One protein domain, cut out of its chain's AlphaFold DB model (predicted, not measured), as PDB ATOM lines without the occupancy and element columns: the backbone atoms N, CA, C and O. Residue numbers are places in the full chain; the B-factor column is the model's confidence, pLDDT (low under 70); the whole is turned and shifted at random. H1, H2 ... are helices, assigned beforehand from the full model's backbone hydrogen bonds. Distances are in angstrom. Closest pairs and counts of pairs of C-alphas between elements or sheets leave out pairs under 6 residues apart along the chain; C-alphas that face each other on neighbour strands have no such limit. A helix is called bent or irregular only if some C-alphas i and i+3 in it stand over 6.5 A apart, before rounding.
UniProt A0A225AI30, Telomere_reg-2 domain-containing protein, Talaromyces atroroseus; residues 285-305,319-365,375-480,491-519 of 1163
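This is residues 285 to 305, 319 to 365, 375 to 480 and 491 to 519 of the 1163 residues of the protein "Telomere_reg-2 domain-containing protein" of Talaromyces atroroseus (UniProt A0A225AI30). H6 is the core of a helical bundle, with H4, H5, H9 and the arm H1a packed round it and H8 packed on H5 and H9. The bent H3 covers parts of H4 and H5, H7 packs on H6 and H9, and residues 300 to 305 of H1 and 319 to 342, with H2, stick out. The bundle of H4, H5, H6, H8 and H9 is up and down, each running against the one before it. The printed part has 203 residues with nine named helices, H1 to H9 in chain order, and no named strand: all helix. It is compact, with a radius of gyration of the C-alphas of 17.5 A and spans of 53 by 43 by 37 A.

H1, residues 285 to 305, is one helix by its hydrogen bonds but bent, with C-alphas 294 and 297 7.0 A apart; its arms are H1a, 285 to 294, and H1b, 297 to 305. H1b and H2, residues 319 to 335, touch no helix. H3, residues 343 to 364, also one helix by its hydrogen bonds, is bent, with C-alphas 350 and 353 7.2 A apart, into H3a, 343 to 350, and H3b, 353 to 364. H3a touches residues 392 to 396 alone of H4, residues 379 to 396; the closest C-alphas, His 344 and Leu 396, are 5.9 A apart. H3b touches H5, residues 403 to 417, closest at C-alphas 360 and 413, 7.3 A. The hub is H6, residues 429 to 446, which touches five helices. H4 and H6 run the same way at a shallow tilt of 10 degrees, closest at C-alphas 390 and 435, 4.9 A. H5 and H6 form a helical hairpin, closest at C-alphas 407 and 439, 6.5 A. H1a touches residues 434 to 441 alone of H6, closest at C-alphas 291 and 434, 6.3 A. H7, residues 448 to 456, touches residues 443 to 444 alone of H6, closest at C-alphas 450 and 443, 5.0 A. H9, residues 491 to 517, touches H6, closest at C-alphas 495 and 430, 4.9 A. H8, residues 459 to 475, touches H9, closest at C-alphas 473 and 496, 5.7 A. In each helix or arm, every O i to N i+4 pair is within hydrogen-bond range.

H1a begins at C-alpha 285 (42.787, 25.009, 124.722). H6 measures 26.1 A; H9 measures 38.9 A and ends at C-alpha 517 (23.007, 41.011, 154.981).

Cuts leave gaps of 23.4 A between C-alphas 305 and 319, 12.8 A between 365 and 375, and 15.2 A between 480 and 491. The link H5 to H6 is long. Mean pLDDT of the printed part is 85.8; ten residues are under 70, among them 478 to 480.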
ATOM      1  N   ALA A 285      41.660  24.237 124.188       84.25
ATOM      2  CA  ALA A 285      42.787  25.009 124.722       84.25
ATOM      3  C   ALA A 285      42.384  26.437 125.150       84.25
ATOM      4  O   ALA A 285      42.818  26.935 126.191       84.25
ATOM      5  N   LEU A 286      41.499  27.100 124.392       83.81
ATOM      6  CA  LEU A 286      40.934  28.401 124.771       83.81
ATOM      7  C   LEU A 286      40.016  28.315 126.004       83.81
ATOM      8  O   LEU A 286      39.994  29.254 126.801       83.81
ATOM      9  N   THR A 287      39.291  27.205 126.183       86.25
ATOM     10  CA  THR A 287      38.409  26.990 127.343       86.25
ATOM     11  C   THR A 287      39.201  26.646 128.609       86.25
ATOM     12  O   THR A 287      38.905  27.210 129.662       86.25
ATOM     13  N   GLU A 288      40.260  25.825 128.526       85.75
ATOM     14  CA  GLU A 288      41.197  25.649 129.651       85.75
ATOM     15  C   GLU A 288      41.860  26.985 130.004       85.75
ATOM     16  O   GLU A 288      41.893  27.377 131.169       85.75
ATOM     17  N   ARG A 289      42.364  27.733 129.014       87.31
ATOM     18  CA  ARG A 289      43.001  29.030 129.277       87.31
ATOM     19  C   ARG A 289      42.052  29.996 129.991       87.31
ATOM     20  O   ARG A 289      42.502  30.739 130.864       87.31
ATOM     21  N   LEU A 290      40.760  29.978 129.660       87.19
ATOM     22  CA  LEU A 290      39.727  30.749 130.353       87.19
ATOM     23  C   LEU A 290      39.556  30.301 131.816       87.19
ATOM     24  O   LEU A 290      39.680  31.134 132.715       87.19
ATOM     25  N   SER A 291      39.315  29.012 132.073       88.12
ATOM     26  CA  SER A 291      39.089  28.504 133.437       88.12
ATOM     27  C   SER A 291      40.332  28.646 134.323       88.12
ATOM     28  O   SER A 291      40.243  29.087 135.471       88.12
ATOM     29  N   ARG A 292      41.520  28.401 133.763       89.00
ATOM     30  CA  ARG A 292      42.810  28.632 134.420       89.00
ATOM     31  C   ARG A 292      43.018  30.106 134.768       89.00
ATOM     32  O   ARG A 292      43.492  30.391 135.860       89.00
ATOM     33  N   THR A 293      42.613  31.041 133.902       88.44
ATOM     34  CA  THR A 293      42.668  32.491 134.187       88.44
ATOM     35  C   THR A 293      41.683  32.893 135.294       88.44
ATOM     36  O   THR A 293      42.022  33.714 136.142       88.44
ATOM     37  N   SER A 294      40.488  32.290 135.334       87.19
ATOM     38  CA  SER A 294      39.486  32.500 136.396       87.19
ATOM     39  C   SER A 294      39.968  32.053 137.781       87.19
ATOM     40  O   SER A 294      39.694  32.726 138.783       87.19
ATOM     41  N   LEU A 295      40.667  30.917 137.847       88.62
ATOM     42  CA  LEU A 295      41.110  30.310 139.103       88.62
ATOM     43  C   LEU A 295      42.524  30.743 139.519       88.62
ATOM     44  O   LEU A 295      42.858  30.656 140.697       88.62
ATOM     45  N   GLN A 296      43.328  31.295 138.603       87.00
ATOM     46  CA  GLN A 296      44.653  31.855 138.897       87.00
ATOM     47  C   GLN A 296      44.690  32.852 140.075       87.00
ATOM     48  O   GLN A 296      45.568  32.678 140.918       87.00
ATOM     49  N   PRO A 297      43.815  33.876 140.199       83.81
ATOM     50  CA  PRO A 297      43.882  34.804 141.334       83.81
ATOM     51  C   PRO A 297      43.619  34.118 142.681       83.81
ATOM     52  O   PRO A 297      44.281  34.442 143.662       83.81
ATOM     53  N   LEU A 298      42.714  33.134 142.715       81.75
ATOM     54  CA  LEU A 298      42.413  32.347 143.912       81.75
ATOM     55  C   LEU A 298      43.571  31.399 144.268       81.75
ATOM     56  O   LEU A 298      43.969  31.308 145.424       81.75
ATOM     57  N   ALA A 299      44.156  30.735 143.267       83.25
ATOM     58  CA  ALA A 299      45.329  29.884 143.449       83.25
ATOM     59  C   ALA A 299      46.561  30.683 143.915       83.25
ATOM     60  O   ALA A 299      47.353  30.173 144.706       83.25
ATOM     61  N   LEU A 300      46.711  31.935 143.464       83.62
ATOM     62  CA  LEU A 300      47.754  32.846 143.933       83.62
ATOM     63  C   LEU A 300      47.539  33.260 145.392       83.62
ATOM     64  O   LEU A 300      48.493  33.180 146.154       83.62
ATOM     65  N   ASP A 301      46.324  33.635 145.805       81.19
ATOM     66  CA  ASP A 301      46.051  34.012 147.203       81.19
ATOM     67  C   ASP A 301      46.192  32.812 148.161       81.19
ATOM     68  O   ASP A 301      46.800  32.925 149.225       81.19
ATOM     69  N   ALA A 302      45.754  31.619 147.739       81.75
ATOM     70  CA  ALA A 302      45.962  30.376 148.483       81.75
ATOM     71  C   ALA A 302      47.454  30.004 148.607       81.75
ATOM     72  O   ALA A 302      47.913  29.635 149.692       81.75
ATOM     73  N   ALA A 303      48.234  30.137 147.527       82.00
ATOM     74  CA  ALA A 303      49.684  29.948 147.564       82.00
ATOM     75  C   ALA A 303      50.381  31.026 148.411       82.00
ATOM     76  O   ALA A 303      51.336  30.726 149.130       82.00
ATOM     77  N   ASP A 304      49.890  32.267 148.382       79.00
ATOM     78  CA  ASP A 304      50.409  33.349 149.207       79.00
ATOM     79  C   ASP A 304      50.142  33.083 150.697       79.00
ATOM     80  O   ASP A 304      51.067  33.215 151.500       79.00
ATOM     81  N   ALA A 305      48.941  32.637 151.072       80.38
ATOM     82  CA  ALA A 305      48.618  32.234 152.440       80.38
ATOM     83  C   ALA A 305      49.465  31.033 152.909       80.38
ATOM     84  O   ALA A 305      50.017  31.060 154.011       80.38
ATOM     85  N   SER A 319      55.753  49.665 140.799       67.38
ATOM     86  CA  SER A 319      56.104  50.218 139.485       67.38
ATOM     87  C   SER A 319      55.821  49.241 138.339       67.38
ATOM     88  O   SER A 319      55.166  49.618 137.370       67.38
ATOM     89  N   ARG A 320      56.245  47.973 138.454       66.12
ATOM     90  CA  ARG A 320      55.948  46.928 137.454       66.12
ATOM     91  C   ARG A 320      54.445  46.635 137.373       66.12
ATOM     92  O   ARG A 320      53.921  46.484 136.277       66.12
ATOM     93  N   MET A 321      53.755  46.626 138.513       73.19
ATOM     94  CA  MET A 321      52.306  46.424 138.605       73.19
ATOM     95  C   MET A 321      51.517  47.562 137.940       73.19
ATOM     96  O   MET A 321      50.569  47.293 137.211       73.19
ATOM     97  N   GLU A 322      51.919  48.823 138.125       76.56
ATOM     98  CA  GLU A 322      51.283  49.964 137.450       76.56
ATOM     99  C   GLU A 322      51.614  50.014 135.949       76.56
ATOM    100  O   GLU A 322      50.739  50.331 135.147       76.56
ATOM    101  N   VAL A 323      52.836  49.647 135.543       80.19
ATOM    102  CA  VAL A 323      53.202  49.510 134.120       80.19
ATOM    103  C   VAL A 323      52.363  48.429 133.438       80.19
ATOM    104  O   VAL A 323      51.822  48.675 132.362       80.19
ATOM    105  N   GLU A 324      52.187  47.267 134.070       79.62
ATOM    106  CA  GLU A 324      51.351  46.190 133.535       79.62
ATOM    107  C   GLU A 324      49.859  46.577 133.547       79.62
ATOM    108  O   GLU A 324      49.162  46.359 132.559       79.62
ATOM    109  N   ARG A 325      49.369  47.289 134.575       81.56
ATOM    110  CA  ARG A 325      48.006  47.856 134.582       81.56
ATOM    111  C   ARG A 325      47.790  48.851 133.435       81.56
ATOM    112  O   ARG A 325      46.750  48.823 132.780       81.56
ATOM    113  N   GLN A 326      48.766  49.715 133.149       81.62
ATOM    114  CA  GLN A 326      48.709  50.641 132.010       81.62
ATOM    115  C   GLN A 326      48.823  49.919 130.665       81.62
ATOM    116  O   GLN A 326      48.194  50.340 129.692       81.62
ATOM    117  N   ARG A 327      49.580  48.821 130.588       84.69
ATOM    118  CA  ARG A 327      49.631  47.955 129.409       84.69
ATOM    119  C   ARG A 327      48.272  47.308 129.146       84.69
ATOM    120  O   ARG A 327      47.744  47.475 128.052       84.69
ATOM    121  N   GLN A 328      47.666  46.687 130.155       80.69
ATOM    122  CA  GLN A 328      46.325  46.099 130.073       80.69
ATOM    123  C   GLN A 328      45.268  47.141 129.677       80.69
ATOM    124  O   GLN A 328      44.413  46.866 128.841       80.69
ATOM    125  N   GLN A 329      45.365  48.377 130.185       79.62
ATOM    126  CA  GLN A 329      44.506  49.486 129.746       79.62
ATOM    127  C   GLN A 329      44.709  49.848 128.267       79.62
ATOM    128  O   GLN A 329      43.724  50.057 127.560       79.62
ATOM    129  N   ARG A 330      45.952  49.891 127.769       80.81
ATOM    130  CA  ARG A 330      46.242  50.119 126.339       80.81
ATOM    131  C   ARG A 330      45.743  48.966 125.468       80.81
ATOM    132  O   ARG A 330      45.199  49.209 124.397       80.81
ATOM    133  N   GLU A 331      45.895  47.724 125.915       77.12
ATOM    134  CA  GLU A 331      45.421  46.535 125.200       77.12
ATOM    135  C   GLU A 331      43.881  46.485 125.170       77.12
ATOM    136  O   GLU A 331      43.305  46.291 124.101       77.12
ATOM    137  N   ALA A 332      43.196  46.816 126.270       75.81
ATOM    138  CA  ALA A 332      41.740  46.985 126.303       75.81
ATOM    139  C   ALA A 332      41.249  48.141 125.405       75.81
ATOM    140  O   ALA A 332      40.251  47.997 124.697       75.81
ATOM    141  N   GLN A 333      41.967  49.272 125.368       74.44
ATOM    142  CA  GLN A 333      41.682  50.378 124.441       74.44
ATOM    143  C   GLN A 333      41.874  49.972 122.972       74.44
ATOM    144  O   GLN A 333      41.077  50.375 122.126       74.44
ATOM    145  N   ARG A 334      42.886  49.144 122.659       75.12
ATOM    146  CA  ARG A 334      43.068  48.568 121.317       75.12
ATOM    147  C   ARG A 334      41.916  47.627 120.964       75.12
ATOM    148  O   ARG A 334      41.327  47.812 119.905       75.12
ATOM    149  N   LYS A 335      41.536  46.695 121.850       71.12
ATOM    150  CA  LYS A 335      40.405  45.770 121.628       71.12
ATOM    151  C   LYS A 335      39.095  46.517 121.369       71.12
ATOM    152  O   LYS A 335      38.441  46.239 120.370       71.12
ATOM    153  N   LYS A 336      38.796  47.566 122.147       70.94
ATOM    154  CA  LYS A 336      37.612  48.429 121.959       70.94
ATOM    155  C   LYS A 336      37.540  49.139 120.591       70.94
ATOM    156  O   LYS A 336      36.477  49.629 120.227       70.94
ATOM    157  N   LYS A 337      38.633  49.200 119.816       69.44
ATOM    158  CA  LYS A 337      38.621  49.693 118.425       69.44
ATOM    159  C   LYS A 337      38.117  48.642 117.418       69.44
ATOM    160  O   LYS A 337      37.687  49.018 116.333       69.44
ATOM    161  N   PHE A 338      38.201  47.354 117.757       66.19
ATOM    162  CA  PHE A 338      37.825  46.227 116.894       66.19
ATOM    163  C   PHE A 338      36.496  45.564 117.289       66.19
ATOM    164  O   PHE A 338      35.876  44.927 116.445       66.19
ATOM    165  N   THR A 339      36.048  45.717 118.539       74.50
ATOM    166  CA  THR A 339      34.749  45.217 119.015       74.50
ATOM    167  C   THR A 339      33.578  45.784 118.198       74.50
ATOM    168  O   THR A 339      33.542  46.990 117.939       74.50
ATOM    169  N   SER A 340      32.597  44.948 117.827       72.12
ATOM    170  CA  SER A 340      31.391  45.419 117.123       72.12
ATOM    171  C   SER A 340      30.521  46.331 118.005       72.12
ATOM    172  O   SER A 340      30.491  46.204 119.230       72.12
ATOM    173  N   GLN A 341      29.805  47.275 117.382       69.06
ATOM    174  CA  GLN A 341      29.016  48.283 118.104       69.06
ATOM    175  C   GLN A 341      27.858  47.668 118.914       69.06
ATOM    176  O   GLN A 341      27.600  48.110 120.033       69.06
ATOM    177  N   ASP A 342      27.224  46.623 118.376       82.44
ATOM    178  CA  ASP A 342      26.039  45.969 118.946       82.44
ATOM    179  C   ASP A 342      26.357  44.559 119.510       82.44
ATOM    180  O   ASP A 342      25.455  43.733 119.656       82.44
ATOM    181  N   LEU A 343      27.624  44.277 119.867       88.06
ATOM    182  CA  LEU A 343      28.143  42.952 120.274       88.06
ATOM    183  C   LEU A 343      27.187  42.126 121.150       88.06
ATOM    184  O   LEU A 343      26.917  40.963 120.855       88.06
ATOM    185  N   HIS A 344      26.674  42.712 122.236       90.00
ATOM    186  CA  HIS A 344      25.807  42.010 123.187       90.00
ATOM    187  C   HIS A 344      24.516  41.489 122.535       90.00
ATOM    188  O   HIS A 344      24.023  40.420 122.898       90.00
ATOM    189  N   LYS A 345      23.977  42.227 121.559       90.75
ATOM    190  CA  LYS A 345      22.799  41.836 120.787       90.75
ATOM    191  C   LYS A 345      23.161  40.760 119.771       90.75
ATOM    192  O   LYS A 345      22.501  39.728 119.735       90.75
ATOM    193  N   ASP A 346      24.232  40.967 119.003       91.31
ATOM    194  CA  ASP A 346      24.703  40.008 117.995       91.31
ATOM    195  C   ASP A 346      24.949  38.620 118.608       91.31
ATOM    196  O   ASP A 346      24.487  37.609 118.076       91.31
ATOM    197  N   LEU A 347      25.619  38.570 119.767       92.38
ATOM    198  CA  LEU A 347      25.905  37.329 120.484       92.38
ATOM    199  C   LEU A 347      24.652  36.687 121.102       92.38
ATOM    200  O   LEU A 347      24.482  35.474 120.983       92.38
ATOM    201  N   THR A 348      23.753  37.454 121.730       92.56
ATOM    202  CA  THR A 348      22.542  36.875 122.350       92.56
ATOM    203  C   THR A 348      21.523  36.406 121.311       92.56
ATOM    204  O   THR A 348      21.117  35.243 121.325       92.56
ATOM    205  N   GLU A 349      21.146  37.276 120.372       91.31
ATOM    206  CA  GLU A 349      20.137  37.007 119.343       91.31
ATOM    207  C   GLU A 349      20.622  36.099 118.200       91.31
ATOM    208  O   GLU A 349      19.787  35.473 117.534       91.31
ATOM    209  N   GLY A 350      21.929  36.082 117.918       91.62
ATOM    210  CA  GLY A 350      22.532  35.345 116.803       91.62
ATOM    211  C   GLY A 350      23.164  34.006 117.188       91.62
ATOM    212  O   GLY A 350      23.093  33.071 116.392       91.62
ATOM    213  N   PHE A 351      23.743  33.891 118.392       94.31
ATOM    214  CA  PHE A 351      24.490  32.704 118.829       94.31
ATOM    215  C   PHE A 351      23.833  32.017 120.035       94.31
ATOM    216  O   PHE A 351      23.422  30.865 119.920       94.31
ATOM    217  N   PHE A 352      23.704  32.705 121.176       95.12
ATOM    218  CA  PHE A 352      23.324  32.081 122.451       95.12
ATOM    219  C   PHE A 352      21.902  31.499 122.446       95.12
ATOM    220  O   PHE A 352      21.750  30.285 122.583       95.12
ATOM    221  N   TYR A 353      20.863  32.324 122.249       95.00
ATOM    222  CA  TYR A 353      19.480  31.830 122.290       95.00
ATOM    223  C   TYR A 353      19.173  30.807 121.182       95.00
ATOM    224  O   TYR A 353      18.512  29.812 121.483       95.00
ATOM    225  N   PRO A 354      19.666  30.958 119.930       94.50
ATOM    226  CA  PRO A 354      19.527  29.912 118.921       94.50
ATOM    227  C   PRO A 354      20.152  28.576 119.339       94.50
ATOM    228  O   PRO A 354      19.508  27.547 119.143       94.50
ATOM    229  N   LEU A 355      21.369  28.573 119.906       94.19
ATOM    230  CA  LEU A 355      22.056  27.348 120.337       94.19
ATOM    231  C   LEU A 355      21.340  26.688 121.518       94.19
ATOM    232  O   LEU A 355      20.923  25.535 121.414       94.19
ATOM    233  N   VAL A 356      21.191  27.415 122.628       93.38
ATOM    234  CA  VAL A 356      20.663  26.867 123.887       93.38
ATOM    235  C   VAL A 356      19.182  26.521 123.751       93.38
ATOM    236  O   VAL A 356      18.788  25.422 124.125       93.38
ATOM    237  N   GLY A 357      18.377  27.380 123.118       91.38
ATOM    238  CA  GLY A 357      16.946  27.137 122.922       91.38
ATOM    239  C   GLY A 357      16.654  25.930 122.025       91.38
ATOM    240  O   GLY A 357      15.826  25.088 122.373       91.38
ATOM    241  N   ARG A 358      17.364  25.774 120.894       89.56
ATOM    242  CA  ARG A 358      17.201  24.583 120.034       89.56
ATOM    243  C   ARG A 358      17.741  23.318 120.698       89.56
ATOM    244  O   ARG A 358      17.114  22.269 120.562       89.56
ATOM    245  N   PHE A 359      18.833  23.410 121.459       90.19
ATOM    246  CA  PHE A 359      19.333  22.285 122.251       90.19
ATOM    247  C   PHE A 359      18.330  21.865 123.336       90.19
ATOM    248  O   PHE A 359      18.033  20.681 123.453       90.19
ATOM    249  N   ALA A 360      17.732  22.811 124.065       88.00
ATOM    250  CA  ALA A 360      16.704  22.540 125.069       88.00
ATOM    251  C   ALA A 360      15.461  21.871 124.458       88.00
ATOM    252  O   ALA A 360      15.009  20.844 124.965       88.00
ATOM    253  N   VAL A 361      14.963  22.367 123.318       85.25
ATOM    254  CA  VAL A 361      13.862  21.720 122.577       85.25
ATOM    255  C   VAL A 361      14.251  20.307 122.120       85.25
ATOM    256  O   VAL A 361      13.442  19.388 122.246       85.25
ATOM    257  N   MET A 362      15.486  20.089 121.660       80.56
ATOM    258  CA  MET A 362      16.001  18.764 121.281       80.56
ATOM    259  C   MET A 362      16.144  17.814 122.488       80.56
ATOM    260  O   MET A 362      15.854  16.625 122.372       80.56
ATOM    261  N   MET A 363      16.530  18.324 123.665       76.12
ATOM    262  CA  MET A 363      16.589  17.557 124.919       76.12
ATOM    263  C   MET A 363      15.203  17.187 125.458       76.12
ATOM    264  O   MET A 363      15.041  16.091 125.998       76.12
ATOM    265  N   GLN A 364      14.220  18.081 125.322       73.12
ATOM    266  CA  GLN A 364      12.817  17.849 125.692       73.12
ATOM    267  C   GLN A 364      12.118  16.911 124.698       73.12
ATOM    268  O   GLN A 364      11.266  16.114 125.091       73.12
ATOM    269  N   SER A 365      12.528  16.934 123.426       64.19
ATOM    270  CA  SER A 365      12.045  16.054 122.352       64.19
ATOM    271  C   SER A 365      12.589  14.620 122.463       64.19
ATOM    272  O   SER A 365      13.076  14.046 121.489       64.19
ATOM    273  N   PRO A 375      22.086  11.590 118.594       75.12
ATOM    274  CA  PRO A 375      23.434  11.984 118.172       75.12
ATOM    275  C   PRO A 375      24.023  13.197 118.906       75.12
ATOM    276  O   PRO A 375      25.246  13.316 119.010       75.12
ATOM    277  N   PHE A 376      23.185  14.092 119.441       80.12
ATOM    278  CA  PHE A 376      23.625  15.285 120.169       80.12
ATOM    279  C   PHE A 376      24.138  14.991 121.594       80.12
ATOM    280  O   PHE A 376      24.839  15.831 122.150       80.12
ATOM    281  N   TYR A 377      23.874  13.801 122.156       79.31
ATOM    282  CA  TYR A 377      24.500  13.334 123.405       79.31
ATOM    283  C   TYR A 377      25.837  12.600 123.186       79.31
ATOM    284  O   TYR A 377      26.432  12.116 124.145       79.31
ATOM    285  N   SER A 378      26.348  12.507 121.951       84.75
ATOM    286  CA  SER A 378      27.684  11.942 121.723       84.75
ATOM    287  C   SER A 378      28.759  12.811 122.393       84.75
ATOM    288  O   SER A 378      28.868  14.006 122.107       84.75
ATOM    289  N   ALA A 379      29.563  12.212 123.281       86.88
ATOM    290  CA  ALA A 379      30.453  12.926 124.205       86.88
ATOM    291  C   ALA A 379      31.338  13.990 123.527       86.88
ATOM    292  O   ALA A 379      31.452  15.109 124.019       86.88
ATOM    293  N   ASN A 380      31.891  13.687 122.347       88.12
ATOM    294  CA  ASN A 380      32.745  14.616 121.599       88.12
ATOM    295  C   ASN A 380      31.983  15.820 121.010       88.12
ATOM    296  O   ASN A 380      32.539  16.917 120.953       88.12
ATOM    297  N   ILE A 381      30.724  15.649 120.579       89.81
ATOM    298  CA  ILE A 381      29.895  16.776 120.118       89.81
ATOM    299  C   ILE A 381      29.418  17.587 121.325       89.81
ATOM    300  O   ILE A 381      29.464  18.814 121.277       89.81
ATOM    301  N   LEU A 382      29.019  16.926 122.417       90.81
ATOM    302  CA  LEU A 382      28.528  17.604 123.616       90.81
ATOM    303  C   LEU A 382      29.634  18.390 124.341       90.81
ATOM    304  O   LEU A 382      29.405  19.550 124.675       90.81
ATOM    305  N   ARG A 383      30.848  17.830 124.500       91.19
ATOM    306  CA  ARG A 383      32.040  18.553 124.997       91.19
ATOM    307  C   ARG A 383      32.250  19.836 124.199       91.19
ATOM    308  O   ARG A 383      32.357  20.909 124.783       91.19
ATOM    309  N   LEU A 384      32.258  19.738 122.869       91.62
ATOM    310  CA  LEU A 384      32.482  20.890 122.001       91.62
ATOM    311  C   LEU A 384      31.323  21.899 122.060       91.62
ATOM    312  O   LEU A 384      31.576  23.100 122.097       91.62
ATOM    313  N   PHE A 385      30.068  21.447 122.130       93.69
ATOM    314  CA  PHE A 385      28.904  22.318 122.319       93.69
ATOM    315  C   PHE A 385      29.029  23.117 123.624       93.69
ATOM    316  O   PHE A 385      29.015  24.348 123.581       93.69
ATOM    317  N   LEU A 386      29.272  22.444 124.755       93.94
ATOM    318  CA  LEU A 386      29.466  23.078 126.063       93.94
ATOM    319  C   LEU A 386      30.647  24.060 126.057       93.94
ATOM    320  O   LEU A 386      30.493  25.196 126.505       93.94
ATOM    321  N   GLN A 387      31.793  23.683 125.478       92.88
ATOM    322  CA  GLN A 387      32.939  24.586 125.315       92.88
ATOM    323  C   GLN A 387      32.580  25.815 124.459       92.88
ATOM    324  O   GLN A 387      32.932  26.936 124.813       92.88
ATOM    325  N   THR A 388      31.819  25.665 123.371       94.38
ATOM    326  CA  THR A 388      31.430  26.818 122.532       94.38
ATOM    327  C   THR A 388      30.409  27.738 123.194       94.38
ATOM    328  O   THR A 388      30.547  28.954 123.071       94.38
ATOM    329  N   VAL A 389      29.454  27.207 123.967       94.81
ATOM    330  CA  VAL A 389      28.562  28.025 124.809       94.81
ATOM    331  C   VAL A 389      29.376  28.750 125.890       94.81
ATOM    332  O   VAL A 389      29.194  29.951 126.078       94.81
ATOM    333  N   THR A 390      30.348  28.075 126.514       94.56
ATOM    334  CA  THR A 390      31.291  28.674 127.480       94.56
ATOM    335  C   THR A 390      32.063  29.842 126.859       94.56
ATOM    336  O   THR A 390      32.129  30.926 127.444       94.56
ATOM    337  N   LEU A 391      32.590  29.673 125.639       93.12
ATOM    338  CA  LEU A 391      33.266  30.750 124.914       93.12
ATOM    339  C   LEU A 391      32.312  31.911 124.593       93.12
ATOM    340  O   LEU A 391      32.668  33.051 124.889       93.12
ATOM    341  N   VAL A 392      31.103  31.651 124.078       93.44
ATOM    342  CA  VAL A 392      30.095  32.696 123.788       93.44
ATOM    343  C   VAL A 392      29.766  33.507 125.049       93.44
ATOM    344  O   VAL A 392      29.849  34.735 125.017       93.44
ATOM    345  N   ILE A 393      29.491  32.847 126.178       92.31
ATOM    346  CA  ILE A 393      29.230  33.496 127.476       92.31
ATOM    347  C   ILE A 393      30.439  34.335 127.922       92.31
ATOM    348  O   ILE A 393      30.275  35.491 128.314       92.31
ATOM    349  N   SER A 394      31.664  33.813 127.788       90.12
ATOM    350  CA  SER A 394      32.884  34.554 128.147       90.12
ATOM    351  C   SER A 394      33.116  35.803 127.284       90.12
ATOM    352  O   SER A 394      33.600  36.819 127.782       90.12
ATOM    353  N   THR A 395      32.734  35.759 126.001       88.81
ATOM    354  CA  THR A 395      32.843  36.902 125.075       88.81
ATOM    355  C   THR A 395      31.755  37.948 125.274       88.81
ATOM    356  O   THR A 395      31.951  39.106 124.910       88.81
ATOM    357  N   LEU A 396      30.625  37.552 125.862       87.69
ATOM    358  CA  LEU A 396      29.460  38.402 126.070       87.69
ATOM    359  C   LEU A 396      29.723  39.472 127.144       87.69
ATOM    360  O   LEU A 396      29.349  40.631 126.971       87.69
ATOM    361  N   GLY A 397      30.450  39.112 128.206       83.50
ATOM    362  CA  GLY A 397      31.017  40.051 129.176       83.50
ATOM    363  C   GLY A 397      30.023  40.675 130.178       83.50
ATOM    364  O   GLY A 397      28.804  40.662 129.975       83.50
ATOM    365  N   PRO A 398      30.535  41.238 131.289       80.94
ATOM    366  CA  PRO A 398      29.749  41.533 132.496       80.94
ATOM    367  C   PRO A 398      28.725  42.668 132.368       80.94
ATOM    368  O   PRO A 398      27.856  42.809 133.221       80.94
ATOM    369  N   HIS A 399      28.804  43.496 131.326       81.00
ATOM    370  CA  HIS A 399      27.923  44.659 131.141       81.00
ATOM    371  C   HIS A 399      26.724  44.371 130.219       81.00
ATOM    372  O   HIS A 399      26.165  45.275 129.602       81.00
ATOM    373  N   THR A 400      26.336  43.100 130.115       84.25
ATOM    374  CA  THR A 400      25.281  42.634 129.210       84.25
ATOM    375  C   THR A 400      23.885  42.857 129.806       84.25
ATOM    376  O   THR A 400      23.598  42.316 130.873       84.25
ATOM    377  N   PRO A 401      22.960  43.558 129.118       85.31
ATOM    378  CA  PRO A 401      21.615  43.814 129.649       85.31
ATOM    379  C   PRO A 401      20.765  42.539 129.783       85.31
ATOM    380  O   PRO A 401      19.934  42.441 130.678       85.31
ATOM    381  N   ALA A 402      21.004  41.538 128.932       86.75
ATOM    382  CA  ALA A 402      20.323  40.243 128.958       86.75
ATOM    383  C   ALA A 402      20.875  39.247 130.004       86.75
ATOM    384  O   ALA A 402      20.416  38.106 130.041       86.75
ATOM    385  N   LEU A 403      21.843  39.649 130.845       89.69
ATOM    386  CA  LEU A 403      22.519  38.769 131.810       89.69
ATOM    387  C   LEU A 403      21.586  37.843 132.622       89.69
ATOM    388  O   LEU A 403      21.881  36.652 132.622       89.69
ATOM    389  N   PRO A 404      20.480  38.297 133.261       89.94
ATOM    390  CA  PRO A 404      19.627  37.398 134.051       89.94
ATOM    391  C   PRO A 404      18.976  36.277 133.230       89.94
ATOM    392  O   PRO A 404      18.872  35.151 133.704       89.94
ATOM    393  N   SER A 405      18.583  36.544 131.980       91.69
ATOM    394  CA  SER A 405      18.043  35.496 131.103       91.69
ATOM    395  C   SER A 405      19.150  34.548 130.633       91.69
ATOM    396  O   SER A 405      18.961  33.337 130.630       91.69
ATOM    397  N   VAL A 406      20.344  35.069 130.331       92.62
ATOM    398  CA  VAL A 406      21.509  34.237 129.987       92.62
ATOM    399  C   VAL A 406      21.927  33.344 131.161       92.62
ATOM    400  O   VAL A 406      22.248  32.176 130.935       92.62
ATOM    401  N   SER A 407      21.886  33.828 132.410       91.88
ATOM    402  CA  SER A 407      22.150  32.995 133.590       91.88
ATOM    403  C   SER A 407      21.055  31.964 133.828       91.88
ATOM    404  O   SER A 407      21.392  30.803 134.036       91.88
ATOM    405  N   GLN A 408      19.778  32.341 133.723       92.81
ATOM    406  CA  GLN A 408      18.651  31.423 133.898       92.81
ATOM    407  C   GLN A 408      18.700  30.267 132.887       92.81
ATOM    408  O   GLN A 408      18.641  29.101 133.279       92.81
ATOM    409  N   GLU A 409      18.868  30.567 131.596       93.12
ATOM    410  CA  GLU A 409      18.966  29.558 130.531       93.12
ATOM    411  C   GLU A 409      20.230  28.692 130.680       93.12
ATOM    412  O   GLU A 409      20.177  27.477 130.488       93.12
ATOM    413  N   THR A 410      21.369  29.275 131.082       93.75
ATOM    414  CA  THR A 410      22.618  28.512 131.280       93.75
ATOM    415  C   THR A 410      22.550  27.598 132.503       93.75
ATOM    416  O   THR A 410      22.957  26.443 132.421       93.75
ATOM    417  N   LEU A 411      22.019  28.074 133.633       93.56
ATOM    418  CA  LEU A 411      21.853  27.255 134.836       93.56
ATOM    419  C   LEU A 411      20.817  26.150 134.599       93.56
ATOM    420  O   LEU A 411      21.075  25.005 134.951       93.56
ATOM    421  N   THR A 412      19.724  26.448 133.889       92.38
ATOM    422  CA  THR A 412      18.741  25.440 133.452       92.38
ATOM    423  C   THR A 412      19.361  24.407 132.505       92.38
ATOM    424  O   THR A 412      19.056  23.224 132.616       92.38
ATOM    425  N   LEU A 413      20.279  24.805 131.615       92.00
ATOM    426  CA  LEU A 413      21.036  23.882 130.760       92.00
ATOM    427  C   LEU A 413      21.967  22.964 131.572       92.00
ATOM    428  O   LEU A 413      21.997  21.761 131.318       92.00
ATOM    429  N   VAL A 414      22.705  23.498 132.550       93.00
ATOM    430  CA  VAL A 414      23.578  22.684 133.419       93.00
ATOM    431  C   VAL A 414      22.739  21.725 134.281       93.00
ATOM    432  O   VAL A 414      23.051  20.536 134.337       93.00
ATOM    433  N   LEU A 415      21.627  22.204 134.848       91.44
ATOM    434  CA  LEU A 415      20.662  21.432 135.650       91.44
ATOM    435  C   LEU A 415      19.830  20.423 134.824       91.44
ATOM    436  O   LEU A 415      19.226  19.500 135.363       91.44
ATOM    437  N   ALA A 416      19.788  20.564 133.498       88.75
ATOM    438  CA  ALA A 416      19.217  19.559 132.601       88.75
ATOM    439  C   ALA A 416      20.214  18.437 132.252       88.75
ATOM    440  O   ALA A 416      19.800  17.387 131.754       88.75
ATOM    441  N   LEU A 417      21.514  18.656 132.487       88.38
ATOM    442  CA  LEU A 417      22.597  17.749 132.102       88.38
ATOM    443  C   LEU A 417      23.225  17.005 133.288       88.38
ATOM    444  O   LEU A 417      23.563  15.832 133.116       88.38
ATOM    445  N   HIS A 418      23.359  17.622 134.470       86.69
ATOM    446  CA  HIS A 418      24.017  17.015 135.645       86.69
ATOM    447  C   HIS A 418      23.372  15.683 136.067       86.69
ATOM    448  O   HIS A 418      24.083  14.712 136.316       86.69
ATOM    449  N   GLY A 419      22.039  15.601 136.040       80.38
ATOM    450  CA  GLY A 419      21.247  14.404 136.342       80.38
ATOM    451  C   GLY A 419      21.165  13.369 135.210       80.38
ATOM    452  O   GLY A 419      20.371  12.433 135.298       80.38
ATOM    453  N   THR A 420      21.932  13.522 134.125       83.06
ATOM    454  CA  THR A 420      21.994  12.539 133.028       83.06
ATOM    455  C   THR A 420      23.254  11.683 133.121       83.06
ATOM    456  O   THR A 420      24.301  12.165 133.535       83.06
ATOM    457  N   ALA A 421      23.207  10.441 132.627       74.81
ATOM    458  CA  ALA A 421      24.387   9.567 132.540       74.81
ATOM    459  C   ALA A 421      25.522  10.116 131.640       74.81
ATOM    460  O   ALA A 421      26.608   9.548 131.598       74.81
ATOM    461  N   VAL A 422      25.293  11.225 130.925       76.12
ATOM    462  CA  VAL A 422      26.320  11.913 130.128       76.12
ATOM    463  C   VAL A 422      27.167  12.866 130.992       76.12
ATOM    464  O   VAL A 422      28.241  13.274 130.567       76.12
ATOM    465  N   SER A 423      26.738  13.200 132.219       78.12
ATOM    466  CA  SER A 423      27.546  13.992 133.164       78.12
ATOM    467  C   SER A 423      28.684  13.188 133.797       78.12
ATOM    468  O   SER A 423      29.686  13.768 134.202       78.12
ATOM    469  N   THR A 424      28.560  11.858 133.850       78.44
ATOM    470  CA  THR A 424      29.594  10.942 134.358       78.44
ATOM    471  C   THR A 424      30.677  10.601 133.329       78.44
ATOM    472  O   THR A 424      31.651   9.938 133.675       78.44
ATOM    473  N   GLU A 425      30.543  11.056 132.080       84.56
ATOM    474  CA  GLU A 425      31.569  10.887 131.046       84.56
ATOM    475  C   GLU A 425      32.772  11.812 131.312       84.56
ATOM    476  O   GLU A 425      32.607  13.039 131.292       84.56
ATOM    477  N   PRO A 426      34.005  11.286 131.484       84.38
ATOM    478  CA  PRO A 426      35.178  12.094 131.844       84.38
ATOM    479  C   PRO A 426      35.564  13.112 130.760       84.38
ATOM    480  O   PRO A 426      36.222  14.106 131.041       84.38
ATOM    481  N   ILE A 427      35.114  12.900 129.519       85.31
ATOM    482  CA  ILE A 427      35.315  13.815 128.388       85.31
ATOM    483  C   ILE A 427      34.377  15.035 128.470       85.31
ATOM    484  O   ILE A 427      34.730  16.110 127.981       85.31
ATOM    485  N   VAL A 428      33.188  14.882 129.063       90.25
ATOM    486  CA  VAL A 428      32.121  15.903 129.102       90.25
ATOM    487  C   VAL A 428      32.137  16.679 130.419       90.25
ATOM    488  O   VAL A 428      31.949  17.896 130.413       90.25
ATOM    489  N   LEU A 429      32.404  15.998 131.535       90.56
ATOM    490  CA  LEU A 429      32.388  16.559 132.885       90.56
ATOM    491  C   LEU A 429      33.228  17.848 133.060       90.56
ATOM    492  O   LEU A 429      32.651  18.850 133.490       90.56
ATOM    493  N   PRO A 430      34.520  17.925 132.669       89.50
ATOM    494  CA  PRO A 430      35.291  19.168 132.783       89.50
ATOM    495  C   PRO A 430      34.751  20.299 131.888       89.50
ATOM    496  O   PRO A 430      34.851  21.467 132.260       89.50
ATOM    497  N   ALA A 431      34.106  19.990 130.756       91.06
ATOM    498  CA  ALA A 431      33.457  21.002 129.917       91.06
ATOM    499  C   ALA A 431      32.150  21.534 130.538       91.06
ATOM    500  O   ALA A 431      31.869  22.731 130.443       91.06
ATOM    501  N   LEU A 432      31.386  20.676 131.227       93.06
ATOM    502  CA  LEU A 432      30.196  21.070 131.989       93.06
ATOM    503  C   LEU A 432      30.574  21.932 133.206       93.06
ATOM    504  O   LEU A 432      29.962  22.973 133.442       93.06
ATOM    505  N   LEU A 433      31.643  21.562 133.920       92.88
ATOM    506  CA  LEU A 433      32.203  22.365 135.010       92.88
ATOM    507  C   LEU A 433      32.768  23.702 134.504       92.88
ATOM    508  O   LEU A 433      32.529  24.731 135.131       92.88
ATOM    509  N   SER A 434      33.454  23.743 133.352       93.19
ATOM    510  CA  SER A 434      33.944  25.014 132.791       93.19
ATOM    511  C   SER A 434      32.813  25.967 132.392       93.19
ATOM    512  O   SER A 434      32.955  27.177 132.571       93.19
ATOM    513  N   LEU A 435      31.674  25.432 131.932       94.50
ATOM    514  CA  LEU A 435      30.470  26.219 131.655       94.50
ATOM    515  C   LEU A 435      29.882  26.808 132.945       94.50
ATOM    516  O   LEU A 435      29.568  27.998 132.988       94.50
ATOM    517  N   PHE A 436      29.777  25.997 134.005       94.56
ATOM    518  CA  PHE A 436      29.261  26.444 135.302       94.56
ATOM    519  C   PHE A 436      30.172  27.507 135.945       94.56
ATOM    520  O   PHE A 436      29.691  28.555 136.376       94.56
ATOM    521  N   LEU A 437      31.493  27.305 135.910       93.88
ATOM    522  CA  LEU A 437      32.478  28.296 136.354       93.88
ATOM    523  C   LEU A 437      32.349  29.619 135.580       93.88
ATOM    524  O   LEU A 437      32.308  30.685 136.193       93.88
ATOM    525  N   ALA A 438      32.218  29.568 134.251       93.19
ATOM    526  CA  ALA A 438      32.122  30.771 133.426       93.19
ATOM    527  C   ALA A 438      30.853  31.601 133.698       93.19
ATOM    528  O   ALA A 438      30.931  32.832 133.686       93.19
ATOM    529  N   ILE A 439      29.701  30.972 133.975       93.00
ATOM    530  CA  ILE A 439      28.488  31.724 134.347       93.00
ATOM    531  C   ILE A 439      28.553  32.271 135.781       93.00
ATOM    532  O   ILE A 439      28.031  33.358 136.034       93.00
ATOM    533  N   ILE A 440      29.252  31.594 136.699       91.94
ATOM    534  CA  ILE A 440      29.572  32.139 138.027       91.94
ATOM    535  C   ILE A 440      30.429  33.404 137.865       91.94
ATOM    536  O   ILE A 440      30.008  34.483 138.280       91.94
ATOM    537  N   ASP A 441      31.581  33.314 137.192       90.56
ATOM    538  CA  ASP A 441      32.496  34.452 137.005       90.56
ATOM    539  C   ASP A 441      31.850  35.639 136.283       90.56
ATOM    540  O   ASP A 441      32.119  36.788 136.637       90.56
ATOM    541  N   LEU A 442      30.972  35.386 135.305       90.62
ATOM    542  CA  LEU A 442      30.234  36.444 134.615       90.62
ATOM    543  C   LEU A 442      29.336  37.239 135.581       90.62
ATOM    544  O   LEU A 442      29.259  38.465 135.471       90.62
ATOM    545  N   ASN A 443      28.710  36.567 136.552       90.44
ATOM    546  CA  ASN A 443      27.896  37.214 137.581       90.44
ATOM    547  C   ASN A 443      28.749  37.934 138.641       90.44
ATOM    548  O   ASN A 443      28.413  39.060 139.000       90.44
ATOM    549  N   LEU A 444      29.891  37.377 139.078       87.94
ATOM    550  CA  LEU A 444      30.830  38.118 139.943       87.94
ATOM    551  C   LEU A 444      31.334  39.397 139.249       87.94
ATOM    552  O   LEU A 444      31.367  40.468 139.854       87.94
ATOM    553  N   ALA A 445      31.714  39.300 137.973       85.94
ATOM    554  CA  ALA A 445      32.252  40.419 137.201       85.94
ATOM    555  C   ALA A 445      31.200  41.501 136.881       85.94
ATOM    556  O   ALA A 445      31.560  42.662 136.685       85.94
ATOM    557  N   ALA A 446      29.912  41.144 136.850       85.00
ATOM    558  CA  ALA A 446      28.797  42.086 136.722       85.00
ATOM    559  C   ALA A 446      28.497  42.866 138.021       85.00
ATOM    560  O   ALA A 446      27.819  43.895 137.976       85.00
ATOM    561  N   GLY A 447      29.048  42.434 139.161       84.69
ATOM    562  CA  GLY A 447      29.022  43.153 140.436       84.69
ATOM    563  C   GLY A 447      27.993  42.634 141.446       84.69
ATOM    564  O   GLY A 447      27.272  41.666 141.213       84.69
ATOM    565  N   SER A 448      27.913  43.304 142.598       82.06
ATOM    566  CA  SER A 448      27.196  42.828 143.793       82.06
ATOM    567  C   SER A 448      25.708  42.512 143.582       82.06
ATOM    568  O   SER A 448      25.197  41.594 144.217       82.06
ATOM    569  N   SER A 449      25.024  43.218 142.675       83.31
ATOM    570  CA  SER A 449      23.615  42.969 142.317       83.31
ATOM    571  C   SER A 449      23.419  41.727 141.424       83.31
ATOM    572  O   SER A 449      22.325  41.167 141.360       83.31
ATOM    573  N   ALA A 450      24.460  41.264 140.727       83.06
ATOM    574  CA  ALA A 450      24.445  39.991 140.005       83.06
ATOM    575  C   ALA A 450      24.871  38.822 140.912       83.06
ATOM    576  O   ALA A 450      24.201  37.793 140.902       83.06
ATOM    577  N   GLU A 451      25.884  39.008 141.775       85.56
ATOM    578  CA  GLU A 451      26.177  38.074 142.885       85.56
ATOM    579  C   GLU A 451      24.921  37.778 143.727       85.56
ATOM    580  O   GLU A 451      24.664  36.643 144.105       85.56
ATOM    581  N   GLU A 452      24.130  38.812 144.016       86.00
ATOM    582  CA  GLU A 452      22.919  38.733 144.836       86.00
ATOM    583  C   GLU A 452      21.803  37.937 144.165       86.00
ATOM    584  O   GLU A 452      21.304  36.989 144.759       86.00
ATOM    585  N   ARG A 453      21.481  38.233 142.900       86.31
ATOM    586  CA  ARG A 453      20.477  37.483 142.124       86.31
ATOM    587  C   ARG A 453      20.864  36.026 141.858       86.31
ATOM    588  O   ARG A 453      19.989  35.171 141.724       86.31
ATOM    589  N   LEU A 454      22.160  35.714 141.834       89.12
ATOM    590  CA  LEU A 454      22.636  34.330 141.793       89.12
ATOM    591  C   LEU A 454      22.291  33.569 143.090       89.12
ATOM    592  O   LEU A 454      22.002  32.378 143.033       89.12
ATOM    593  N   VAL A 455      22.277  34.247 144.243       88.12
ATOM    594  CA  VAL A 455      21.926  33.654 145.546       88.12
ATOM    595  C   VAL A 455      20.417  33.693 145.822       88.12
ATOM    596  O   VAL A 455      19.894  32.752 146.412       88.12
ATOM    597  N   THR A 456      19.702  34.742 145.397       87.75
ATOM    598  CA  THR A 456      18.266  34.925 145.685       87.75
ATOM    599  C   THR A 456      17.353  34.304 144.628       87.75
ATOM    600  O   THR A 456      16.560  33.428 144.960       87.75
ATOM    601  N   GLU A 457      17.467  34.700 143.356       88.00
ATOM    602  CA  GLU A 457      16.600  34.208 142.268       88.00
ATOM    603  C   GLU A 457      16.927  32.750 141.899       88.00
ATOM    604  O   GLU A 457      16.028  31.955 141.632       88.00
ATOM    605  N   HIS A 458      18.215  32.388 141.909       87.81
ATOM    606  CA  HIS A 458      18.711  31.081 141.451       87.81
ATOM    607  C   HIS A 458      19.156  30.152 142.597       87.81
ATOM    608  O   HIS A 458      19.652  29.053 142.337       87.81
ATOM    609  N   GLY A 459      18.957  30.558 143.858       87.62
ATOM    610  CA  GLY A 459      19.478  29.883 145.056       87.62
ATOM    611  C   GLY A 459      19.316  28.354 145.079       87.62
ATOM    612  O   GLY A 459      20.324  27.665 145.237       87.62
ATOM    613  N   PRO A 460      18.110  27.788 144.859       89.31
ATOM    614  CA  PRO A 460      17.910  26.336 144.853       89.31
ATOM    615  C   PRO A 460      18.739  25.608 143.785       89.31
ATOM    616  O   PRO A 460      19.358  24.591 144.081       89.31
ATOM    617  N   GLN A 461      18.811  26.161 142.567       89.94
ATOM    618  CA  GLN A 461      19.593  25.588 141.465       89.94
ATOM    619  C   GLN A 461      21.094  25.638 141.771       89.94
ATOM    620  O   GLN A 461      21.824  24.686 141.512       89.94
ATOM    621  N   VAL A 462      21.563  26.750 142.345       91.12
ATOM    622  CA  VAL A 462      22.973  26.944 142.705       91.12
ATOM    623  C   VAL A 462      23.388  26.026 143.857       91.12
ATOM    624  O   VAL A 462      24.511  25.530 143.838       91.12
ATOM    625  N   ILE A 463      22.503  25.751 144.821       90.94
ATOM    626  CA  ILE A 463      22.755  24.784 145.902       90.94
ATOM    627  C   ILE A 463      22.805  23.353 145.347       90.94
ATOM    628  O   ILE A 463      23.779  22.651 145.605       90.94
ATOM    629  N   GLU A 464      21.842  22.937 144.520       92.25
ATOM    630  CA  GLU A 464      21.853  21.592 143.922       92.25
ATOM    631  C   GLU A 464      23.107  21.358 143.057       92.25
ATOM    632  O   GLU A 464      23.780  20.334 143.185       92.25
ATOM    633  N   LEU A 465      23.485  22.337 142.226       91.81
ATOM    634  CA  LEU A 465      24.697  22.262 141.405       91.81
ATOM    635  C   LEU A 465      25.990  22.355 142.229       91.81
ATOM    636  O   LEU A 465      26.989  21.733 141.862       91.81
ATOM    637  N   ARG A 466      25.995  23.085 143.351       92.44
ATOM    638  CA  ARG A 466      27.108  23.096 144.315       92.44
ATOM    639  C   ARG A 466      27.293  21.718 144.939       92.44
ATOM    640  O   ARG A 466      28.418  21.229 144.979       92.44
ATOM    641  N   ASP A 467      26.217  21.094 145.396       92.62
ATOM    642  CA  ASP A 467      26.284  19.820 146.109       92.62
ATOM    643  C   ASP A 467      26.622  18.674 145.138       92.62
ATOM    644  O   ASP A 467      27.477  17.846 145.446       92.62
ATOM    645  N   TRP A 468      26.117  18.717 143.897       92.62
ATOM    646  CA  TRP A 468      26.608  17.878 142.793       92.62
ATOM    647  C   TRP A 468      28.105  18.097 142.497       92.62
ATOM    648  O   TRP A 468      28.842  17.133 142.289       92.62
ATOM    649  N   THR A 469      28.590  19.345 142.520       93.25
ATOM    650  CA  THR A 469      30.024  19.645 142.334       93.25
ATOM    651  C   THR A 469      30.871  19.108 143.498       93.25
ATOM    652  O   THR A 469      31.995  18.654 143.280       93.25
ATOM    653  N   ASN A 470      30.334  19.107 144.722       93.25
ATOM    654  CA  ASN A 470      30.968  18.489 145.888       93.25
ATOM    655  C   ASN A 470      31.064  16.966 145.723       93.25
ATOM    656  O   ASN A 470      32.139  16.396 145.884       93.25
ATOM    657  N   ASP A 471      29.975  16.322 145.304       90.88
ATOM    658  CA  ASP A 471      29.946  14.900 144.953       90.88
ATOM    659  C   ASP A 471      30.992  14.546 143.883       90.88
ATOM    660  O   ASP A 471      31.695  13.544 144.005       90.88
ATOM    661  N   VAL A 472      31.149  15.376 142.846       90.44
ATOM    662  CA  VAL A 472      32.191  15.207 141.818       90.44
ATOM    663  C   VAL A 472      33.604  15.352 142.404       90.44
ATOM    664  O   VAL A 472      34.491  14.570 142.051       90.44
ATOM    665  N   PHE A 473      33.829  16.306 143.311       90.88
ATOM    666  CA  PHE A 473      35.128  16.511 143.965       90.88
ATOM    667  C   PHE A 473      35.533  15.342 144.880       90.88
ATOM    668  O   PHE A 473      36.706  14.963 144.880       90.88
ATOM    669  N   GLU A 474      34.585  14.755 145.617       89.75
ATOM    670  CA  GLU A 474      34.824  13.593 146.488       89.75
ATOM    671  C   GLU A 474      34.976  12.284 145.694       89.75
ATOM    672  O   GLU A 474      35.819  11.449 146.018       89.75
ATOM    673  N   ARG A 475      34.201  12.101 144.612       86.56
ATOM    674  CA  ARG A 475      34.309  10.925 143.721       86.56
ATOM    675  C   ARG A 475      35.603  10.907 142.910       86.56
ATOM    676  O   ARG A 475      36.076   9.834 142.539       86.56
ATOM    677  N   THR A 476      36.165  12.075 142.607       84.75
ATOM    678  CA  THR A 476      37.467  12.171 141.941       84.75
ATOM    679  C   THR A 476      38.560  11.888 142.979       84.75
ATOM    680  O   THR A 476      38.589  12.570 144.003       84.75
ATOM    681  N   PRO A 477      39.478  10.924 142.781       75.12
ATOM    682  CA  PRO A 477      40.578  10.687 143.718       75.12
ATOM    683  C   PRO A 477      41.622  11.817 143.667       75.12
ATOM    684  O   PRO A 477      41.615  12.666 142.775       75.12
ATOM    685  N   VAL A 478      42.525  11.871 144.648       69.81
ATOM    686  CA  VAL A 478      43.753  12.678 144.531       69.81
ATOM    687  C   VAL A 478      44.778  11.840 143.768       69.81
ATOM    688  O   VAL A 478      44.979  10.677 144.120       69.81
ATOM    689  N   ALA A 479      45.458  12.417 142.776       57.62
ATOM    690  CA  ALA A 479      46.579  11.782 142.085       57.62
ATOM    691  C   ALA A 479      47.815  11.656 143.007       57.62
ATOM    692  O   ALA A 479      48.797  12.391 142.897       57.62
ATOM    693  N   ILE A 480      47.775  10.717 143.961       49.06
ATOM    694  CA  ILE A 480      48.896  10.391 144.860       49.06
ATOM    695  C   ILE A 480      49.901   9.489 144.119       49.06
ATOM    696  O   ILE A 480      50.178   8.356 144.507       49.06
ATOM    697  N   ASP A 491      42.815  14.590 132.512       69.81
ATOM    698  CA  ASP A 491      41.456  15.172 132.502       69.81
ATOM    699  C   ASP A 491      40.791  15.080 133.901       69.81
ATOM    700  O   ASP A 491      39.961  15.919 134.264       69.81
ATOM    701  N   THR A 492      41.187  14.100 134.725       77.81
ATOM    702  CA  THR A 492      40.759  13.932 136.125       77.81
ATOM    703  C   THR A 492      41.282  15.024 137.055       77.81
ATOM    704  O   THR A 492      40.521  15.536 137.875       77.81
ATOM    705  N   ASP A 493      42.544  15.434 136.916       81.81
ATOM    706  CA  ASP A 493      43.135  16.503 137.729       81.81
ATOM    707  C   ASP A 493      42.572  17.869 137.319       81.81
ATOM    708  O   ASP A 493      42.249  18.692 138.181       81.81
ATOM    709  N   GLN A 494      42.344  18.082 136.015       83.50
ATOM    710  CA  GLN A 494      41.611  19.252 135.524       83.50
ATOM    711  C   GLN A 494      40.180  19.280 136.093       83.50
ATOM    712  O   GLN A 494      39.743  20.312 136.605       83.50
ATOM    713  N   THR A 495      39.471  18.146 136.078       87.88
ATOM    714  CA  THR A 495      38.127  18.004 136.667       87.88
ATOM    715  C   THR A 495      38.126  18.330 138.164       87.88
ATOM    716  O   THR A 495      37.308  19.139 138.612       87.88
ATOM    717  N   ARG A 496      39.079  17.786 138.938       88.81
ATOM    718  CA  ARG A 496      39.209  18.066 140.378       88.81
ATOM    719  C   ARG A 496      39.465  19.548 140.651       88.81
ATOM    720  O   ARG A 496      38.844  20.125 141.546       88.81
ATOM    721  N   PHE A 497      40.369  20.163 139.889       88.19
ATOM    722  CA  PHE A 497      40.727  21.576 140.020       88.19
ATOM    723  C   PHE A 497      39.542  22.503 139.717       88.19
ATOM    724  O   PHE A 497      39.291  23.445 140.470       88.19
ATOM    725  N   LEU A 498      38.770  22.203 138.665       90.62
ATOM    726  CA  LEU A 498      37.548  22.935 138.328       90.62
ATOM    727  C   LEU A 498      36.496  22.822 139.437       90.62
ATOM    728  O   LEU A 498      35.976  23.846 139.880       90.62
ATOM    729  N   ALA A 499      36.222  21.607 139.927       92.31
ATOM    730  CA  ALA A 499      35.245  21.379 140.992       92.31
ATOM    731  C   ALA A 499      35.622  22.127 142.287       92.31
ATOM    732  O   ALA A 499      34.802  22.861 142.840       92.31
ATOM    733  N   ALA A 500      36.885  22.035 142.719       91.12
ATOM    734  CA  ALA A 500      37.393  22.781 143.872       91.12
ATOM    735  C   ALA A 500      37.270  24.305 143.686       91.12
ATOM    736  O   ALA A 500      36.818  25.014 144.587       91.12
ATOM    737  N   GLY A 501      37.629  24.813 142.502       89.62
ATOM    738  CA  GLY A 501      37.531  26.233 142.169       89.62
ATOM    739  C   GLY A 501      36.097  26.767 142.217       89.62
ATOM    740  O   GLY A 501      35.865  27.848 142.757       89.62
ATOM    741  N   ILE A 502      35.132  25.996 141.712       93.06
ATOM    742  CA  ILE A 502      33.697  26.315 141.760       93.06
ATOM    743  C   ILE A 502      33.193  26.358 143.207       93.06
ATOM    744  O   ILE A 502      32.550  27.333 143.595       93.06
ATOM    745  N   LEU A 503      33.523  25.351 144.026       91.94
ATOM    746  CA  LEU A 503      33.090  25.280 145.428       91.94
ATOM    747  C   LEU A 503      33.577  26.486 146.242       91.94
ATOM    748  O   LEU A 503      32.801  27.065 147.005       91.94
ATOM    749  N   VAL A 504      34.830  26.910 146.043       91.50
ATOM    750  CA  VAL A 504      35.385  28.087 146.728       91.50
ATOM    751  C   VAL A 504      34.794  29.391 146.184       91.50
ATOM    752  O   VAL A 504      34.379  30.228 146.983       91.50
ATOM    753  N   LYS A 505      34.651  29.556 144.858       90.19
ATOM    754  CA  LYS A 505      34.004  30.742 144.255       90.19
ATOM    755  C   LYS A 505      32.559  30.922 144.742       90.19
ATOM    756  O   LYS A 505      32.168  32.037 145.080       90.19
ATOM    757  N   LEU A 506      31.777  29.842 144.822       90.69
ATOM    758  CA  LEU A 506      30.415  29.876 145.371       90.69
ATOM    759  C   LEU A 506      30.413  30.163 146.879       90.69
ATOM    760  O   LEU A 506      29.602  30.962 147.344       90.69
ATOM    761  N   GLY A 507      31.349  29.574 147.632       88.75
ATOM    762  CA  GLY A 507      31.554  29.876 149.050       88.75
ATOM    763  C   GLY A 507      31.832  31.361 149.299       88.75
ATOM    764  O   GLY A 507      31.182  31.967 150.148       88.75
ATOM    765  N   GLU A 508      32.721  31.973 148.512       88.06
ATOM    766  CA  GLU A 508      32.989  33.413 148.558       88.06
ATOM    767  C   GLU A 508      31.740  34.249 148.252       88.06
ATOM    768  O   GLU A 508      31.462  35.194 148.984       88.06
ATOM    769  N   VAL A 509      30.972  33.931 147.202       88.88
ATOM    770  CA  VAL A 509      29.741  34.678 146.863       88.88
ATOM    771  C   VAL A 509      28.726  34.618 148.005       88.88
ATOM    772  O   VAL A 509      28.197  35.654 148.412       88.88
ATOM    773  N   ILE A 510      28.502  33.430 148.574       87.00
ATOM    774  CA  ILE A 510      27.579  33.235 149.698       87.00
ATOM    775  C   ILE A 510      28.068  34.011 150.932       87.00
ATOM    776  O   ILE A 510      27.279  34.735 151.536       87.00
ATOM    777  N   GLN A 511      29.361  33.954 151.267       87.00
ATOM    778  CA  GLN A 511      29.937  34.712 152.389       87.00
ATOM    779  C   GLN A 511      29.896  36.231 152.167       87.00
ATOM    780  O   GLN A 511      29.611  36.983 153.100       87.00
ATOM    781  N   ARG A 512      30.132  36.714 150.940       85.56
ATOM    782  CA  ARG A 512      30.001  38.136 150.582       85.56
ATOM    783  C   ARG A 512      28.562  38.614 150.734       85.56
ATOM    784  O   ARG A 512      28.357  39.710 151.249       85.56
ATOM    785  N   TYR A 513      27.587  37.809 150.312       85.31
ATOM    786  CA  TYR A 513      26.163  38.111 150.448       85.31
ATOM    787  C   TYR A 513      25.701  38.067 151.913       85.31
ATOM    788  O   TYR A 513      25.133  39.041 152.400       85.31
ATOM    789  N   GLN A 514      26.045  37.017 152.664       85.25
ATOM    790  CA  GLN A 514      25.778  36.929 154.107       85.25
ATOM    791  C   GLN A 514      26.428  38.087 154.877       85.25
ATOM    792  O   GLN A 514      25.777  38.729 155.692       85.25
ATOM    793  N   GLY A 515      27.684  38.430 154.582       84.00
ATOM    794  CA  GLY A 515      28.365  39.571 155.196       84.00
ATOM    795  C   GLY A 515      27.822  40.940 154.761       84.00
ATOM    796  O   GLY A 515      28.049  41.921 155.465       84.00
ATOM    797  N   ARG A 516      27.087  41.030 153.639       83.31
ATOM    798  CA  ARG A 516      26.268  42.207 153.294       83.31
ATOM    799  C   ARG A 516      24.997  42.249 154.146       83.31
ATOM    800  O   ARG A 516      24.760  43.262 154.794       83.31
ATOM    801  N   LEU A 517      24.247  41.146 154.204       79.75
ATOM    802  CA  LEU A 517      23.007  41.011 154.981       79.75
ATOM    803  C   LEU A 517      23.220  41.270 156.484       79.75
ATOM    804  O   LEU A 517      22.430  41.959 157.117       79.75
ATOM    805  N   MET A 518      24.331  40.782 157.039       79.38
ATOM    806  CA  MET A 518      24.721  40.957 158.444       79.38
ATOM    807  C   MET A 518      25.437  42.299 158.720       79.38
ATOM    808  O   MET A 518      25.966  42.497 159.810       79.38
ATOM    809  N   GLY A 519      25.562  43.194 157.732       70.94
ATOM    810  CA  GLY A 519      26.244  44.495 157.849       70.94
ATOM    811  C   GLY A 519      27.781  44.455 157.975       70.94
ATOM    812  O   GLY A 519      28.439  45.480 157.799       70.94
TER     813      GLY A 519